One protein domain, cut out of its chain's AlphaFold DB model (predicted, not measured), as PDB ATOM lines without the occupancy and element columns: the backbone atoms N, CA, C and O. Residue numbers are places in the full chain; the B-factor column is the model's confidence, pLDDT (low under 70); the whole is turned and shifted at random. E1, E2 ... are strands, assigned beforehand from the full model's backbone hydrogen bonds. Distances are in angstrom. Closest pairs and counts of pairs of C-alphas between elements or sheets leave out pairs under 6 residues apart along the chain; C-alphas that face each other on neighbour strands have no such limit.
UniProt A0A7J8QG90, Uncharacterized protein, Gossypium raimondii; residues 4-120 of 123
ATOM      1  N   LYS A   4       7.808  53.388   9.060       79.88
ATOM      2  CA  LYS A   4       8.383  53.139   7.737       79.88
ATOM      3  C   LYS A   4       8.645  51.658   7.523       79.88
ATOM      4  O   LYS A   4       8.246  51.131   6.495       79.88
ATOM      5  N   ALA A   5       9.262  51.004   8.499       83.38
ATOM      6  CA  ALA A   5       9.588  49.590   8.418       83.38
ATOM      7  C   ALA A   5       9.655  48.961   9.815       83.38
ATOM      8  O   ALA A   5       9.875  49.648  10.815       83.38
ATOM      9  N   ILE A   6       9.450  47.651   9.873       87.44
ATOM     10  CA  ILE A   6       9.611  46.822  11.064       87.44
ATOM     11  C   ILE A   6      10.186  45.484  10.622       87.44
ATOM     12  O   ILE A   6       9.773  44.964   9.590       87.44
ATOM     13  N   ASP A   7      11.098  44.932  11.410       88.56
ATOM     14  CA  ASP A   7      11.564  43.565  11.213       88.56
ATOM     15  C   ASP A   7      11.877  42.893  12.550       88.56
ATOM     16  O   ASP A   7      12.172  43.560  13.549       88.56
ATOM     17  N   VAL A   8      11.768  41.569  12.575       87.50
ATOM     18  CA  VAL A   8      11.906  40.732  13.770       87.50
ATOM     19  C   VAL A   8      13.094  39.805  13.579       87.50
ATOM     20  O   VAL A   8      13.243  39.182  12.534       87.50
ATOM     21  N   ASP A   9      13.932  39.681  14.604       85.69
ATOM     22  CA  ASP A   9      15.078  38.785  14.548       85.69
ATOM     23  C   ASP A   9      14.600  37.321  14.452       85.69
ATOM     24  O   ASP A   9      13.936  36.824  15.374       85.69
ATOM     25  N   PRO A  10      14.960  36.591  13.378       86.75
ATOM     26  CA  PRO A  10      14.527  35.211  13.179       86.75
ATOM     27  C   PRO A  10      15.070  34.243  14.244       86.75
ATOM     28  O   PRO A  10      14.488  33.180  14.468       86.75
ATOM     29  N   ARG A  11      16.168  34.588  14.931       85.00
ATOM     30  CA  ARG A  11      16.752  33.799  16.031       85.00
ATOM     31  C   ARG A  11      16.176  34.148  17.393       85.00
ATOM     32  O   ARG A  11      16.298  33.352  18.326       85.00
ATOM     33  N   ASN A  12      15.599  35.336  17.540       81.12
ATOM     34  CA  ASN A  12      15.051  35.805  18.800       81.12
ATOM     35  C   ASN A  12      13.788  36.636  18.548       81.12
ATOM     36  O   ASN A  12      13.888  37.851  18.405       81.12
ATOM     37  N   PRO A  13      12.590  36.031  18.600       81.50
ATOM     38  CA  PRO A  13      11.345  36.744  18.314       81.50
ATOM     39  C   PRO A  13      11.027  37.873  19.311       81.50
ATOM     40  O   PRO A  13      10.127  38.669  19.064       81.50
ATOM     41  N   ASN A  14      11.752  37.966  20.435       80.81
ATOM     42  CA  ASN A  14      11.640  39.087  21.374       80.81
ATOM     43  C   ASN A  14      12.491  40.305  20.970       80.81
ATOM     44  O   ASN A  14      12.402  41.346  21.619       80.81
ATOM     45  N   LEU A  15      13.342  40.177  19.948       79.25
ATOM     46  CA  LEU A  15      14.138  41.264  19.393       79.25
ATOM     47  C   LEU A  15      13.531  41.682  18.056       79.25
ATOM     48  O   LEU A  15      13.446  40.891  17.124       79.25
ATOM     49  N   PHE A  16      13.117  42.937  17.965       81.00
ATOM     50  CA  PHE A  16      12.601  43.526  16.740       81.00
ATOM     51  C   PHE A  16      13.077  44.970  16.640       81.00
ATOM     52  O   PHE A  16      13.327  45.626  17.656       81.00
ATOM     53  N   VAL A  17      13.212  45.451  15.412       80.88
ATOM     54  CA  VAL A  17      13.624  46.818  15.109       80.88
ATOM     55  C   VAL A  17      12.494  47.495  14.352       80.88
ATOM     56  O   VAL A  17      11.929  46.939  13.416       80.88
ATOM     57  N   VAL A  18      12.163  48.710  14.768       82.25
ATOM     58  CA  VAL A  18      11.161  49.570  14.146       82.25
ATOM     59  C   VAL A  18      11.860  50.822  13.651       82.25
ATOM     60  O   VAL A  18      12.581  51.464  14.411       82.25
ATOM     61  N   ALA A  19      11.622  51.202  12.401       80.00
ATOM     62  CA  ALA A  19      12.032  52.490  11.866       80.00
ATOM     63  C   ALA A  19      10.820  53.366  11.554       80.00
ATOM     64  O   ALA A  19       9.825  52.917  10.977       80.00
ATOM     65  N   GLY A  20      10.936  54.641  11.902       73.75
ATOM     66  CA  GLY A  20       9.962  55.676  11.598       73.75
ATOM     67  C   GLY A  20      10.616  56.933  11.037       73.75
ATOM     68  O   GLY A  20      11.826  57.013  10.830       73.75
ATOM     69  N   SER A  21       9.788  57.951  10.809       68.88
ATOM     70  CA  SER A  21      10.226  59.294  10.393       68.88
ATOM     71  C   SER A  21      11.215  59.970  11.361       68.88
ATOM     72  O   SER A  21      11.872  60.932  10.984       68.88
ATOM     73  N   ASP A  22      11.261  59.505  12.607       66.88
ATOM     74  CA  ASP A  22      12.033  60.020  13.738       66.88
ATOM     75  C   ASP A  22      13.287  59.190  14.076       66.88
ATOM     76  O   ASP A  22      14.086  59.629  14.899       66.88
ATOM     77  N   GLY A  23      13.503  58.037  13.426       67.44
ATOM     78  CA  GLY A  23      14.693  57.194  13.621       67.44
ATOM     79  C   GLY A  23      14.379  55.702  13.789       67.44
ATOM     80  O   GLY A  23      13.274  55.262  13.476       67.44
ATOM     81  N   LEU A  24      15.362  54.918  14.262       69.38
ATOM     82  CA  LEU A  24      15.191  53.495  14.605       69.38
ATOM     83  C   LEU A  24      15.070  53.262  16.118       69.38
ATOM     84  O   LEU A  24      15.751  53.908  16.915       69.38
ATOM     85  N   PHE A  25      14.272  52.261  16.492       62.25
ATOM     86  CA  PHE A  25      14.018  51.821  17.864       62.25
ATOM     87  C   PHE A  25      13.977  50.282  17.966       62.25
ATOM     88  O   PHE A  25      13.498  49.649  17.028       62.25
ATOM     89  N   PRO A  26      14.398  49.660  19.089       53.56
ATOM     90  CA  PRO A  26      15.078  50.263  20.237       53.56
ATOM     91  C   PRO A  26      16.493  50.688  19.835       53.56
ATOM     92  O   PRO A  26      17.213  49.922  19.207       53.56
ATOM     93  N   SER A  27      16.855  51.937  20.139       49.25
ATOM     94  CA  SER A  27      18.076  52.581  19.642       49.25
ATOM     95  C   SER A  27      19.316  51.716  19.904       49.25
ATOM     96  O   SER A  27      19.736  51.590  21.058       49.25
ATOM     97  N   PRO A  28      19.971  51.191  18.855       49.88
ATOM     98  CA  PRO A  28      21.395  50.975  18.940       49.88
ATOM     99  C   PRO A  28      22.010  52.375  18.952       49.88
ATOM    100  O   PRO A  28      21.598  53.264  18.201       49.88
ATOM    101  N   GLN A  29      23.028  52.587  19.768       51.69
ATOM    102  CA  GLN A  29      23.808  53.828  19.844       51.69
ATOM    103  C   GLN A  29      24.615  54.115  18.544       51.69
ATOM    104  O   GLN A  29      25.603  54.838  18.557       51.69
ATOM    105  N   LEU A  30      24.186  53.543  17.413       49.41
ATOM    106  CA  LEU A  30      24.769  53.588  16.072       49.41
ATOM    107  C   LEU A  30      24.280  54.755  15.213       49.41
ATOM    108  O   LEU A  30      24.810  54.986  14.125       49.41
ATOM    109  N   ILE A  31      23.275  55.497  15.670       50.78
ATOM    110  CA  ILE A  31      22.713  56.617  14.914       50.78
ATOM    111  C   ILE A  31      23.405  57.889  15.387       50.78
ATOM    112  O   ILE A  31      22.842  58.723  16.092       50.78
ATOM    113  N   GLY A  32      24.677  58.014  15.012       40.81
ATOM    114  CA  GLY A  32      25.356  59.300  15.023       40.81
ATOM    115  C   GLY A  32      24.617  60.250  14.085       40.81
ATOM    116  O   GLY A  32      24.702  60.095  12.870       40.81
ATOM    117  N   ASP A  33      23.852  61.176  14.662       42.97
ATOM    118  CA  ASP A  33      23.381  62.452  14.092       42.97
ATOM    119  C   ASP A  33      22.653  62.418  12.728       42.97
ATOM    120  O   ASP A  33      22.401  63.440  12.092       42.97
ATOM    121  N   ARG A  34      22.286  61.235  12.234       51.81
ATOM    122  CA  ARG A  34      21.655  61.080  10.924       51.81
ATOM    123  C   ARG A  34      20.144  61.044  11.077       51.81
ATOM    124  O   ARG A  34      19.535  59.983  11.050       51.81
ATOM    125  N   GLN A  35      19.536  62.232  11.087       53.06
ATOM    126  CA  GLN A  35      18.122  62.458  10.728       53.06
ATOM    127  C   GLN A  35      17.827  62.132   9.244       53.06
ATOM    128  O   GLN A  35      16.980  62.750   8.598       53.06
ATOM    129  N   VAL A  36      18.564  61.199   8.645       59.47
ATOM    130  CA  VAL A  36      18.320  60.771   7.275       59.47
ATOM    131  C   VAL A  36      17.197  59.750   7.360       59.47
ATOM    132  O   VAL A  36      17.330  58.747   8.050       59.47
ATOM    133  N   GLY A  37      16.064  60.030   6.717       73.12
ATOM    134  CA  GLY A  37      14.907  59.137   6.752       73.12
ATOM    135  C   GLY A  37      15.290  57.713   6.347       73.12
ATOM    136  O   GLY A  37      15.898  57.511   5.289       73.12
ATOM    137  N   VAL A  38      14.955  56.750   7.206       80.12
ATOM    138  CA  VAL A  38      15.060  55.321   6.900       80.12
ATOM    139  C   VAL A  38      13.986  54.984   5.872       80.12
ATOM    140  O   VAL A  38      12.825  55.365   6.037       80.12
ATOM    141  N   GLU A  39      14.381  54.296   4.805       81.31
ATOM    142  CA  GLU A  39      13.465  53.867   3.740       81.31
ATOM    143  C   GLU A  39      13.177  52.361   3.794       81.31
ATOM    144  O   GLU A  39      12.089  51.956   3.408       81.31
ATOM    145  N   GLY A  40      14.090  51.556   4.349       84.06
ATOM    146  CA  GLY A  40      13.910  50.112   4.520       84.06
ATOM    147  C   GLY A  40      14.895  49.531   5.532       84.06
ATOM    148  O   GLY A  40      15.946  50.132   5.798       84.06
ATOM    149  N   LEU A  41      14.553  48.382   6.114       88.50
ATOM    150  CA  LEU A  41      15.413  47.651   7.044       88.50
ATOM    151  C   LEU A  41      15.156  46.144   6.968       88.50
ATOM    152  O   LEU A  41      14.035  45.732   6.693       88.50
ATOM    153  N   ALA A  42      16.184  45.350   7.267       90.69
ATOM    154  CA  ALA A  42      16.085  43.896   7.360       90.69
ATOM    155  C   ALA A  42      17.057  43.338   8.410       90.69
ATOM    156  O   ALA A  42      18.136  43.900   8.618       90.69
ATOM    157  N   ILE A  43      16.711  42.218   9.036       88.75
ATOM    158  CA  ILE A  43      17.533  41.475   9.986       88.75
ATOM    159  C   ILE A  43      17.974  40.164   9.333       88.75
ATOM    160  O   ILE A  43      17.172  39.408   8.789       88.75
ATOM    161  N   SER A  44      19.279  39.905   9.361       90.62
ATOM    162  CA  SER A  44      19.854  38.687   8.797       90.62
ATOM    163  C   SER A  44      19.615  37.484   9.705       90.62
ATOM    164  O   SER A  44      19.381  37.620  10.909       90.62
ATOM    165  N   ASP A  45      19.809  36.284   9.153       88.69
ATOM    166  CA  ASP A  45      19.823  35.058   9.952       88.69
ATOM    167  C   ASP A  45      20.839  35.117  11.092       88.69
ATOM    168  O   ASP A  45      20.661  34.406  12.067       88.69
ATOM    169  N   ASP A  46      21.901  35.923  10.985       87.38
ATOM    170  CA  ASP A  46      22.956  36.082  11.989       87.38
ATOM    171  C   ASP A  46      22.714  37.230  12.988       87.38
ATOM    172  O   ASP A  46      23.615  37.576  13.758       87.38
ATOM    173  N   SER A  47      21.490  37.768  13.037       85.31
ATOM    174  CA  SER A  47      21.116  38.927  13.864       85.31
ATOM    175  C   SER A  47      21.895  40.200  13.494       85.31
ATOM    176  O   SER A  47      22.235  41.010  14.360       85.31
ATOM    177  N   GLU A  48      22.228  40.369  12.214       87.06
ATOM    178  CA  GLU A  48      22.819  41.603  11.686       87.06
ATOM    179  C   GLU A  48      21.707  42.510  11.156       87.06
ATOM    180  O   GLU A  48      20.760  42.026  10.542       87.06
ATOM    181  N   LEU A  49      21.827  43.821  11.352       87.00
ATOM    182  CA  LEU A  49      20.842  44.791  10.883       87.00
ATOM    183  C   LEU A  49      21.323  45.456   9.596       87.00
ATOM    184  O   LEU A  49      22.388  46.072   9.556       87.00
ATOM    185  N   LEU A  50      20.490  45.403   8.569       89.25
ATOM    186  CA  LEU A  50      20.638  46.157   7.338       89.25
ATOM    187  C   LEU A  50      19.693  47.355   7.360       89.25
ATOM    188  O   LEU A  50      18.511  47.201   7.650       89.25
ATOM    189  N   VAL A  51      20.197  48.546   7.041       86.50
ATOM    190  CA  VAL A  51      19.397  49.779   7.014       86.50
ATOM    191  C   VAL A  51      19.659  50.551   5.730       86.50
ATOM    192  O   VAL A  51      20.800  50.913   5.439       86.50
ATOM    193  N   SER A  52      18.595  50.850   4.990       85.25
ATOM    194  CA  SER A  52      18.610  51.733   3.823       85.25
ATOM    195  C   SER A  52      18.223  53.150   4.231       85.25
ATOM    196  O   SER A  52      17.139  53.383   4.772       85.25
ATOM    197  N   TYR A  53      19.101  54.112   3.953       81.25
ATOM    198  CA  TYR A  53      18.845  55.528   4.196       81.25
ATOM    199  C   TYR A  53      18.613  56.279   2.891       81.25
ATOM    200  O   TYR A  53      19.177  55.942   1.845       81.25
ATOM    201  N   ARG A  54      17.858  57.377   2.973       77.75
ATOM    202  CA  ARG A  54      17.594  58.278   1.843       77.75
ATOM    203  C   ARG A  54      18.856  58.852   1.181       77.75
ATOM    204  O   ARG A  54      18.801  59.225   0.020       77.75
ATOM    205  N   ASP A  55      20.010  58.874   1.850       77.19
ATOM    206  CA  ASP A  55      21.283  59.376   1.297       77.19
ATOM    207  C   ASP A  55      21.992  58.405   0.321       77.19
ATOM    208  O   ASP A  55      23.193  58.540   0.067       77.19
ATOM    209  N   LYS A  56      21.262  57.424  -0.229       78.62
ATOM    210  CA  LYS A  56      21.767  56.370  -1.133       78.62
ATOM    211  C   LYS A  56      22.777  55.416  -0.495       78.62
ATOM    212  O   LYS A  56      23.502  54.712  -1.205       78.62
ATOM    213  N   SER A  57      22.841  55.385   0.831       82.69
ATOM    214  CA  SER A  57      23.700  54.464   1.565       82.69
ATOM    215  C   SER A  57      22.860  53.362   2.197       82.69
ATOM    216  O   SER A  57      21.817  53.626   2.796       82.69
ATOM    217  N   ILE A  58      23.344  52.133   2.079       86.75
ATOM    218  CA  ILE A  58      22.845  50.986   2.831       86.75
ATOM    219  C   ILE A  58      23.939  50.601   3.823       86.75
ATOM    220  O   ILE A  58      25.097  50.434   3.431       86.75
ATOM    221  N   TYR A  59      23.584  50.488   5.095       86.06
ATOM    222  CA  TYR A  59      24.500  50.142   6.176       86.06
ATOM    223  C   TYR A  59      24.189  48.750   6.693       86.06
ATOM    224  O   TYR A  59      23.034  48.445   6.969       86.06
ATOM    225  N   LEU A  60      25.229  47.943   6.858       87.12
ATOM    226  CA  LEU A  60      25.175  46.668   7.550       87.12
ATOM    227  C   LEU A  60      25.877  46.813   8.900       87.12
ATOM    228  O   LEU A  60      27.079  47.094   8.965       87.12
ATOM    229  N   PHE A  61      25.103  46.615   9.958       83.69
ATOM    230  CA  PHE A  61      25.539  46.621  11.342       83.69
ATOM    231  C   PHE A  61      25.569  45.188  11.855       83.69
ATOM    232  O   PHE A  61      24.561  44.481  11.824       83.69
ATOM    233  N   THR A  62      26.723  44.757  12.339       81.06
ATOM    234  CA  THR A  62      26.854  43.442  12.959       81.06
ATOM    235  C   THR A  62      26.315  43.480  14.389       81.06
ATOM    236  O   THR A  62      26.192  44.540  15.010       81.06
ATOM    237  N   ARG A  63      25.946  42.314  14.926       71.50
ATOM    238  CA  ARG A  63      25.305  42.182  16.246       71.50
ATOM    239  C   ARG A  63      26.095  42.842  17.386       71.50
ATOM    240  O   ARG A  63      25.513  43.399  18.317       71.50
ATOM    241  N   ASP A  64      27.417  42.756  17.316       68.94
ATOM    242  CA  ASP A  64      28.376  43.332  18.261       68.94
ATOM    243  C   ASP A  64      28.415  44.866  18.234       68.94
ATOM    244  O   ASP A  64      28.886  45.473  19.190       68.94
ATOM    245  N   MET A  65      27.837  45.510  17.217       67.31
ATOM    246  CA  MET A  65      27.779  46.969  17.099       67.31
ATOM    247  C   MET A  65      26.640  47.616  17.911       67.31
ATOM    248  O   MET A  65      26.238  48.739  17.630       67.31
ATOM    249  N   GLY A  66      26.104  46.937  18.928       58.78
ATOM    250  CA  GLY A  66      25.072  47.497  19.815       58.78
ATOM    251  C   GLY A  66      23.632  47.096  19.483       58.78
ATOM    252  O   GLY A  66      22.704  47.712  20.000       58.78
ATOM    253  N   LEU A  67      23.430  46.052  18.672       59.56
ATOM    254  CA  LEU A  67      22.115  45.418  18.455       59.56
ATOM    255  C   LEU A  67      21.745  44.415  19.568       59.56
ATOM    256  O   LEU A  67      20.666  43.826  19.555       59.56
ATOM    257  N   GLY A  68      22.640  44.197  20.537       49.84
ATOM    258  CA  GLY A  68      22.439  43.324  21.693       49.84
ATOM    259  C   GLY A  68      22.416  44.073  23.029       49.84
ATOM    260  O   GLY A  68      22.923  45.181  23.150       49.84
ATOM    261  N   HIS A  69      21.889  43.416  24.067       44.38
ATOM    262  CA  HIS A  69      21.723  43.930  25.439       44.38
ATOM    263  C   HIS A  69      23.035  44.251  26.203       44.38
ATOM    264  O   HIS A  69      22.990  44.497  27.406       44.38
ATOM    265  N   SER A  70      24.205  44.256  25.554       42.97
ATOM    266  CA  SER A  70      25.496  44.477  26.220       42.97
ATOM    267  C   SER A  70      26.135  45.798  25.799       42.97
ATOM    268  O   SER A  70      26.891  45.860  24.836       42.97
ATOM    269  N   GLY A  71      25.776  46.835  26.559       42.16
ATOM    270  CA  GLY A  71      26.599  47.959  27.018       42.16
ATOM    271  C   GLY A  71      27.677  48.548  26.103       42.16
ATOM    272  O   GLY A  71      28.751  47.977  25.996       42.16
ATOM    273  N   ILE A  72      27.410  49.754  25.588       44.44
ATOM    274  CA  ILE A  72      28.182  51.020  25.723       44.44
ATOM    275  C   ILE A  72      29.673  51.058  25.285       44.44
ATOM    276  O   ILE A  72      30.147  52.127  24.917       44.44
ATOM    277  N   GLU A  73      30.416  49.953  25.220       41.06
ATOM    278  CA  GLU A  73      31.872  49.948  24.962       41.06
ATOM    279  C   GLU A  73      32.273  49.466  23.554       41.06
ATOM    280  O   GLU A  73      33.401  49.693  23.120       41.06
ATOM    281  N   ALA A  74      31.366  48.842  22.794       44.28
ATOM    282  CA  ALA A  74      31.665  48.344  21.441       44.28
ATOM    283  C   ALA A  74      31.511  49.405  20.327       44.28
ATOM    284  O   ALA A  74      31.927  49.190  19.187       44.28
ATOM    285  N   VAL A  75      30.930  50.564  20.656       48.50
ATOM    286  CA  VAL A  75      30.491  51.583  19.686       48.50
ATOM    287  C   VAL A  75      31.662  52.349  19.053       48.50
ATOM    288  O   VAL A  75      31.555  52.791  17.914       48.50
ATOM    289  N   GLU A  76      32.815  52.460  19.721       47.84
ATOM    290  CA  GLU A  76      33.936  53.271  19.212       47.84
ATOM    291  C   GLU A  76      34.826  52.578  18.164       47.84
ATOM    292  O   GLU A  76      35.637  53.246  17.523       47.84
ATOM    293  N   LYS A  77      34.709  51.258  17.949       48.12
ATOM    294  CA  LYS A  77      35.663  50.515  17.093       48.12
ATOM    295  C   LYS A  77      35.091  49.877  15.838       48.12
ATOM    296  O   LYS A  77      35.868  49.465  14.976       48.12
ATOM    297  N   ALA A  78      33.776  49.786  15.706       57.28
ATOM    298  CA  ALA A  78      33.170  49.027  14.626       57.28
ATOM    299  C   ALA A  78      32.617  49.958  13.538       57.28
ATOM    300  O   ALA A  78      31.569  50.579  13.687       57.28
ATOM    301  N   THR A  79      33.340  50.074  12.423       68.62
ATOM    302  CA  THR A  79      32.845  50.786  11.238       68.62
ATOM    303  C   THR A  79      31.873  49.880  10.479       68.62
ATOM    304  O   THR A  79      32.312  48.823  10.010       68.62
ATOM    305  N   PRO A  80      30.591  50.257  10.316       79.06
ATOM    306  CA  PRO A  80      29.631  49.437   9.588       79.06
ATOM    307  C   PRO A  80      30.056  49.272   8.129       79.06
ATOM    308  O   PRO A  80      30.670  50.165   7.530       79.06
ATOM    309  N   GLN A  81      29.707  48.134   7.532       85.12
ATOM    310  CA  GLN A  81      29.903  47.956   6.098       85.12
ATOM    311  C   GLN A  81      28.880  48.820   5.353       85.12
ATOM    312  O   GLN A  81      27.686  48.767   5.632       85.12
ATOM    313  N   VAL A  82      29.355  49.622   4.397       85.75
ATOM    314  CA  VAL A  82      28.511  50.539   3.623       85.75
ATOM    315  C   VAL A  82      28.456  50.094   2.170       85.75
ATOM    316  O   VAL A  82      29.495  49.909   1.530       85.75
ATOM    317  N   TYR A  83      27.245  49.986   1.638       85.44
ATOM    318  CA  TYR A  83      26.976  49.787   0.221       85.44
ATOM    319  C   TYR A  83      26.402  51.082  -0.349       85.44
ATOM    320  O   TYR A  83      25.512  51.702   0.236       85.44
ATOM    321  N   LYS A  84      26.950  51.527  -1.478       82.81
ATOM    322  CA  LYS A  84      26.504  52.742  -2.162       82.81
ATOM    323  C   LYS A  84      25.632  52.360  -3.345       82.81
ATOM    324  O   LYS A  84      26.049  51.572  -4.192       82.81
ATOM    325  N   ARG A  85      24.437  52.943  -3.399       74.69
ATOM    326  CA  ARG A  85      23.496  52.753  -4.502       74.69
ATOM    327  C   ARG A  85      23.851  53.659  -5.681       74.69
ATOM    328  O   ARG A  85      24.339  54.779  -5.502       74.69
ATOM    329  N   HIS A  86      23.585  53.175  -6.892       66.06
ATOM    330  CA  HIS A  86      23.786  53.914  -8.136       66.06
ATOM    331  C   HIS A  86      22.433  54.414  -8.658       66.06
ATOM    332  O   HIS A  86      21.617  53.608  -9.083       66.06
ATOM    333  N   GLY A  87      22.197  55.729  -8.668       63.34
ATOM    334  CA  GLY A  87      20.964  56.295  -9.233       63.34
ATOM    335  C   GLY A  87      20.487  57.579  -8.547       63.34
ATOM    336  O   GLY A  87      21.131  58.045  -7.600       63.34
ATOM    337  N   PRO A  88      19.408  58.213  -9.041       57.09
ATOM    338  CA  PRO A  88      18.738  59.324  -8.364       57.09
ATOM    339  C   PRO A  88      18.122  58.882  -7.022       57.09
ATOM    340  O   PRO A  88      17.823  57.719  -6.813       57.09
ATOM    341  N   SER A  89      17.998  59.821  -6.081       58.03
ATOM    342  CA  SER A  89      17.681  59.576  -4.658       58.03
ATOM    343  C   SER A  89      16.188  59.416  -4.352       58.03
ATOM    344  O   SER A  89      15.811  59.384  -3.183       58.03
ATOM    345  N   GLU A  90      15.343  59.467  -5.378       55.47
ATOM    346  CA  GLU A  90      13.941  59.875  -5.237       55.47
ATOM    347  C   GLU A  90      12.963  58.726  -4.995       55.47
ATOM    348  O   GLU A  90      11.782  58.993  -4.804       55.47
ATOM    349  N   LEU A  91      13.425  57.474  -4.958       56.34
ATOM    350  CA  LEU A  91      12.543  56.321  -4.793       56.34
ATOM    351  C   LEU A  91      12.868  55.504  -3.537       56.34
ATOM    352  O   LEU A  91      14.007  55.476  -3.055       56.34
ATOM    353  N   VAL A  92      11.815  54.916  -2.972       55.69
ATOM    354  CA  VAL A  92      11.813  54.197  -1.696       55.69
ATOM    355  C   VAL A  92      12.289  52.779  -1.966       55.69
ATOM    356  O   VAL A  92      11.507  51.886  -2.241       55.69
ATOM    357  N   GLU A  93      13.596  52.572  -1.892       71.31
ATOM    358  CA  GLU A  93      14.182  51.277  -2.228       71.31
ATOM    359  C   GLU A  93      14.346  50.427  -0.962       71.31
ATOM    360  O   GLU A  93      15.173  50.740  -0.089       71.31
ATOM    361  N   ASP A  94      13.548  49.364  -0.880       77.50
ATOM    362  CA  ASP A  94      13.611  48.379   0.195       77.50
ATOM    363  C   ASP A  94      14.891  47.527   0.095       77.50
ATOM    364  O   ASP A  94      15.578  47.474  -0.937       77.50
ATOM    365  N   VAL A  95      15.261  46.893   1.202       88.75
ATOM    366  CA  VAL A  95      16.478  46.086   1.314       88.75
ATOM    367  C   VAL A  95      16.188  44.743   1.956       88.75
ATOM    368  O   VAL A  95      15.352  44.626   2.842       88.75
ATOM    369  N   SER A  96      16.914  43.714   1.530       91.31
ATOM    370  CA  SER A  96      16.773  42.371   2.086       91.31
ATOM    371  C   SER A  96      18.072  41.573   1.980       91.31
ATOM    372  O   SER A  96      19.057  42.024   1.386       91.31
ATOM    373  N   PHE A  97      18.072  40.374   2.550       92.06
ATOM    374  CA  PHE A  97      19.168  39.416   2.459       92.06
ATOM    375  C   PHE A  97      18.810  38.254   1.529       92.06
ATOM    376  O   PHE A  97      17.661  37.826   1.481       92.06
ATOM    377  N   LEU A  98      19.801  37.708   0.818       89.88
ATOM    378  CA  LEU A  98      19.656  36.507  -0.011       89.88
ATOM    379  C   LEU A  98      20.790  35.502   0.222       89.88
ATOM    380  O   LEU A  98      21.890  35.843   0.659       89.88
ATOM    381  N   GLY A  99      20.521  34.261  -0.182       87.69
ATOM    382  CA  GLY A  99      21.481  33.163  -0.182       87.69
ATOM    383  C   GLY A  99      21.602  32.451   1.168       87.69
ATOM    384  O   GLY A  99      21.045  32.900   2.173       87.69
ATOM    385  N   PRO A 100      22.314  31.311   1.206       85.81
ATOM    386  CA  PRO A 100      22.605  30.607   2.447       85.81
ATOM    387  C   PRO A 100      23.241  31.550   3.475       85.81
ATOM    388  O   PRO A 100      24.204  32.249   3.170       85.81
ATOM    389  N   LYS A 101      22.708  31.560   4.703       84.81
ATOM    390  CA  LYS A 101      23.193  32.412   5.806       84.81
ATOM    391  C   LYS A 101      23.185  33.911   5.486       84.81
ATOM    392  O   LYS A 101      24.038  34.659   5.969       84.81
ATOM    393  N   SER A 102      22.242  34.360   4.656       89.50
ATOM    394  CA  SER A 102      22.097  35.782   4.338       89.50
ATOM    395  C   SER A 102      23.390  36.398   3.760       89.50
ATOM    396  O   SER A 102      23.733  37.533   4.089       89.50
ATOM    397  N   GLU A 103      24.170  35.647   2.968       90.31
ATOM    398  CA  GLU A 103      25.511  36.053   2.502       90.31
ATOM    399  C   GLU A 103      25.504  37.219   1.490       90.31
ATOM    400  O   GLU A 103      26.532  37.876   1.277       90.31
ATOM    401  N   TYR A 104      24.347  37.497   0.886       90.06
ATOM    402  CA  TYR A 104      24.143  38.596  -0.049       90.06
ATOM    403  C   TYR A 104      23.191  39.642   0.519       90.06
ATOM    404  O   TYR A 104      22.171  39.319   1.120       90.06
ATOM    405  N   VAL A 105      23.510  40.904   0.255       89.94
ATOM    406  CA  VAL A 105      22.623  42.052   0.443       89.94
ATOM    407  C   VAL A 105      21.958  42.356  -0.885       89.94
ATOM    408  O   VAL A 105      22.638  42.410  -1.912       89.94
ATOM    409  N   VAL A 106      20.652  42.587  -0.854       88.06
ATOM    410  CA  VAL A 106      19.855  42.950  -2.017       88.06
ATOM    411  C   VAL A 106      19.119  44.250  -1.779       88.06
ATOM    412  O   VAL A 106      18.641  44.526  -0.682       88.06
ATOM    413  N   ASN A 107      19.043  45.050  -2.832       84.56
ATOM    414  CA  ASN A 107      18.245  46.257  -2.880       84.56
ATOM    415  C   ASN A 107      17.429  46.269  -4.168       84.56
ATOM    416  O   ASN A 107      17.964  46.011  -5.254       84.56
ATOM    417  N   GLU A 108      16.145  46.562  -4.028       76.06
ATOM    418  CA  GLU A 108      15.238  46.722  -5.155       76.06
ATOM    419  C   GLU A 108      15.190  48.189  -5.574       76.06
ATOM    420  O   GLU A 108      14.954  49.062  -4.749       76.06
ATOM    421  N   SER A 109      15.426  48.462  -6.860       68.19
ATOM    422  CA  SER A 109      15.324  49.805  -7.420       68.19
ATOM    423  C   SER A 109      14.021  50.001  -8.184       68.19
ATOM    424  O   SER A 109      13.833  49.455  -9.279       68.19
ATOM    425  N   ASP A 110      13.166  50.861  -7.637       59.50
ATOM    426  CA  ASP A 110      11.824  51.165  -8.136       59.50
ATOM    427  C   ASP A 110      11.795  51.769  -9.557       59.50
ATOM    428  O   ASP A 110      10.789  51.653 -10.253       59.50
ATOM    429  N   TRP A 111      12.869  52.425 -10.037       58.31
ATOM    430  CA  TRP A 111      12.808  53.172 -11.314       58.31
ATOM    431  C   TRP A 111      12.865  52.257 -12.547       58.31
ATOM    432  O   TRP A 111      12.277  52.552 -13.587       58.31
ATOM    433  N   PHE A 112      13.600  51.146 -12.467       65.88
ATOM    434  CA  PHE A 112      13.851  50.268 -13.619       65.88
ATOM    435  C   PHE A 112      13.571  48.789 -13.331       65.88
ATOM    436  O   PHE A 112      13.921  47.949 -14.163       65.88
ATOM    437  N   GLY A 113      13.004  48.461 -12.162       68.38
ATOM    438  CA  GLY A 113      12.846  47.075 -11.711       68.38
ATOM    439  C   GLY A 113      14.189  46.349 -11.628       68.38
ATOM    440  O   GLY A 113      14.293  45.164 -11.945       68.38
ATOM    441  N   ARG A 114      15.261  47.088 -11.308       75.88
ATOM    442  CA  ARG A 114      16.609  46.527 -11.218       75.88
ATOM    443  C   ARG A 114      16.844  46.064  -9.798       75.88
ATOM    444  O   ARG A 114      16.672  46.829  -8.858       75.88
ATOM    445  N   ILE A 115      17.309  44.834  -9.678       81.38
ATOM    446  CA  ILE A 115      17.743  44.270  -8.410       81.38
ATOM    447  C   ILE A 115      19.263  44.371  -8.373       81.38
ATOM    448  O   ILE A 115      19.949  43.897  -9.282       81.38
ATOM    449  N   PHE A 116      19.783  45.014  -7.334       84.25
ATOM    450  CA  PHE A 116      21.214  45.089  -7.081       84.25
ATOM    451  C   PHE A 116      21.580  44.143  -5.949       84.25
ATOM    452  O   PHE A 116      20.907  44.113  -4.921       84.25
ATOM    453  N   THR A 117      22.672  43.407  -6.136       87.50
ATOM    454  CA  THR A 117      23.147  42.416  -5.173       87.50
ATOM    455  C   THR A 117      24.611  42.663  -4.848       87.50
ATOM    456  O   THR A 117      25.437  42.835  -5.747       87.50
ATOM    457  N   TRP A 118      24.954  42.619  -3.564       89.50
ATOM    458  CA  TRP A 118      26.329  42.708  -3.078       89.50
ATOM    459  C   TRP A 118      26.646  41.532  -2.163       89.50
ATOM    460  O   TRP A 118      25.828  41.150  -1.332       89.50
ATOM    461  N   LYS A 119      27.858  40.980  -2.263       88.50
ATOM    462  CA  LYS A 119      28.335  39.967  -1.313       88.50
ATOM    463  C   LYS A 119      28.780  40.638  -0.005       88.50
ATOM    464  O   LYS A 119      29.510  41.637  -0.041       88.50
ATOM    465  N   LYS A 120      28.362  40.109   1.150       87.81
ATOM    466  CA  LYS A 120      28.875  40.537   2.464       87.81
ATOM    467  C   LYS A 120      30.359  40.195   2.595       87.81
ATOM    468  O   LYS A 120      30.845  39.214   2.028       87.81
TER     469      LYS A 120
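What this domain is: This is residues 4 to 120 of the 123 residues of an uncharacterized protein of Gossypium raimondii (UniProt A0A7J8QG90). Three small antiparallel sheets make a loose-edged stack, with the four-strand sheet E4 E5 E6 E7 in the middle. E1 E2 E3 packs at the E4 edge of one face, tilted and only partly face to face with it, and the strongly twisted E8 E9 E10 packs on the other face, while the long loop of residues 62 to 80 reaches away from the strands. The printed part has 117 residues with ten named strands, E1 to E10 in order along the chain, and no named helix. The sheets' orders are E4 E5 E6 E7, E1 E2 E3 and E8 E9 E10; the class is all strand, though under half of the residues, 49 of 117, are in named elements. The whole is compact, with a radius of gyration of the C-alphas of 13.7 A and spans of 42 by 33 by 26 A.

Where its parts are: Find C-alpha 38 at (15.060, 55.321, 6.900); from there E4, residues 38 to 43, runs 14.4 A. Next come E5, residues 49 to 53, 12.8 A long, E6, residues 57 to 61, 12.7 A, and E7, residues 81 to 84, 10.1 A. Go back to C-alpha 4 at (8.383, 53.139, 7.737), where E1, residues 4 to 8, begins its 14.2 A; E2, residues 16 to 20, measures 13.5 A and E3, residues 23 to 25, 6.9 A. Beyond E7 read E8, residues 95 to 98, 10.2 A, E9, residues 104 to 109, 16.1 A, and E10, residues 114 to 119, 16.7 A, ending at C-alpha 119, (28.335, 39.967, -1.313).

How they stand to each other: Start in the sheet E4 E5 E6 E7, a meander, each strand the antiparallel neighbour of the one before; E1 E2 E3 and E8 E9 E10 are meanders too. In the hairpin E4 and E5, N 42 and O 50 are within hydrogen-bond range at 3.0 A; in E5 and E6, look at N 51 and O 59, 2.8 A; in E6 and E7, at N 58 and O 83, 2.9 A. From edge to edge the strands' lines turn by 44 degrees. The three sheets form a stack of sheets, face to face in turn. Toward E1 E2 E3 the best planes are 43 degrees apart, and the closest C-alphas of E1 and E4 are those of Ala 5 and Gly 40, 5.8 A. E1, E2 and E3 are apart from E5, E6 and E7. Within that sheet, N 7 and O 17 of the hairpin E1 and E2 are 3.0 A apart, and N 18 and O 25 of the hairpin E2 and E3 2.8 A. Toward E8 E9 E10 the best planes are 18 degrees apart; the closest C-alphas of E4 and E8 are those of Ala 42 and Ser 96, 5.5 A. Those of E7 and E10 are Tyr 83 and Trp 118, 7.8 A. E8 and E9 form a hairpin with N 96 and O 106 at 2.9 A, and E9 and E10 another with N 105 and O 118 at 2.8 A. This sheet is only just strongly twisted, with C-alphas up to 4.4 A off its best plane.

The domain as a whole: The C-alphas farthest apart are those of Gly 71 and Phe 112, 42.7 A. The printed part has no cut. The links E3 to E4, 12 residues, and E6 to E7, 19 residues, are long. The mean pLDDT of the printed part is 73.4, and residues 21 to 36, 64 to 79, 86 to 92 and 109 to 113 of this model are under 70.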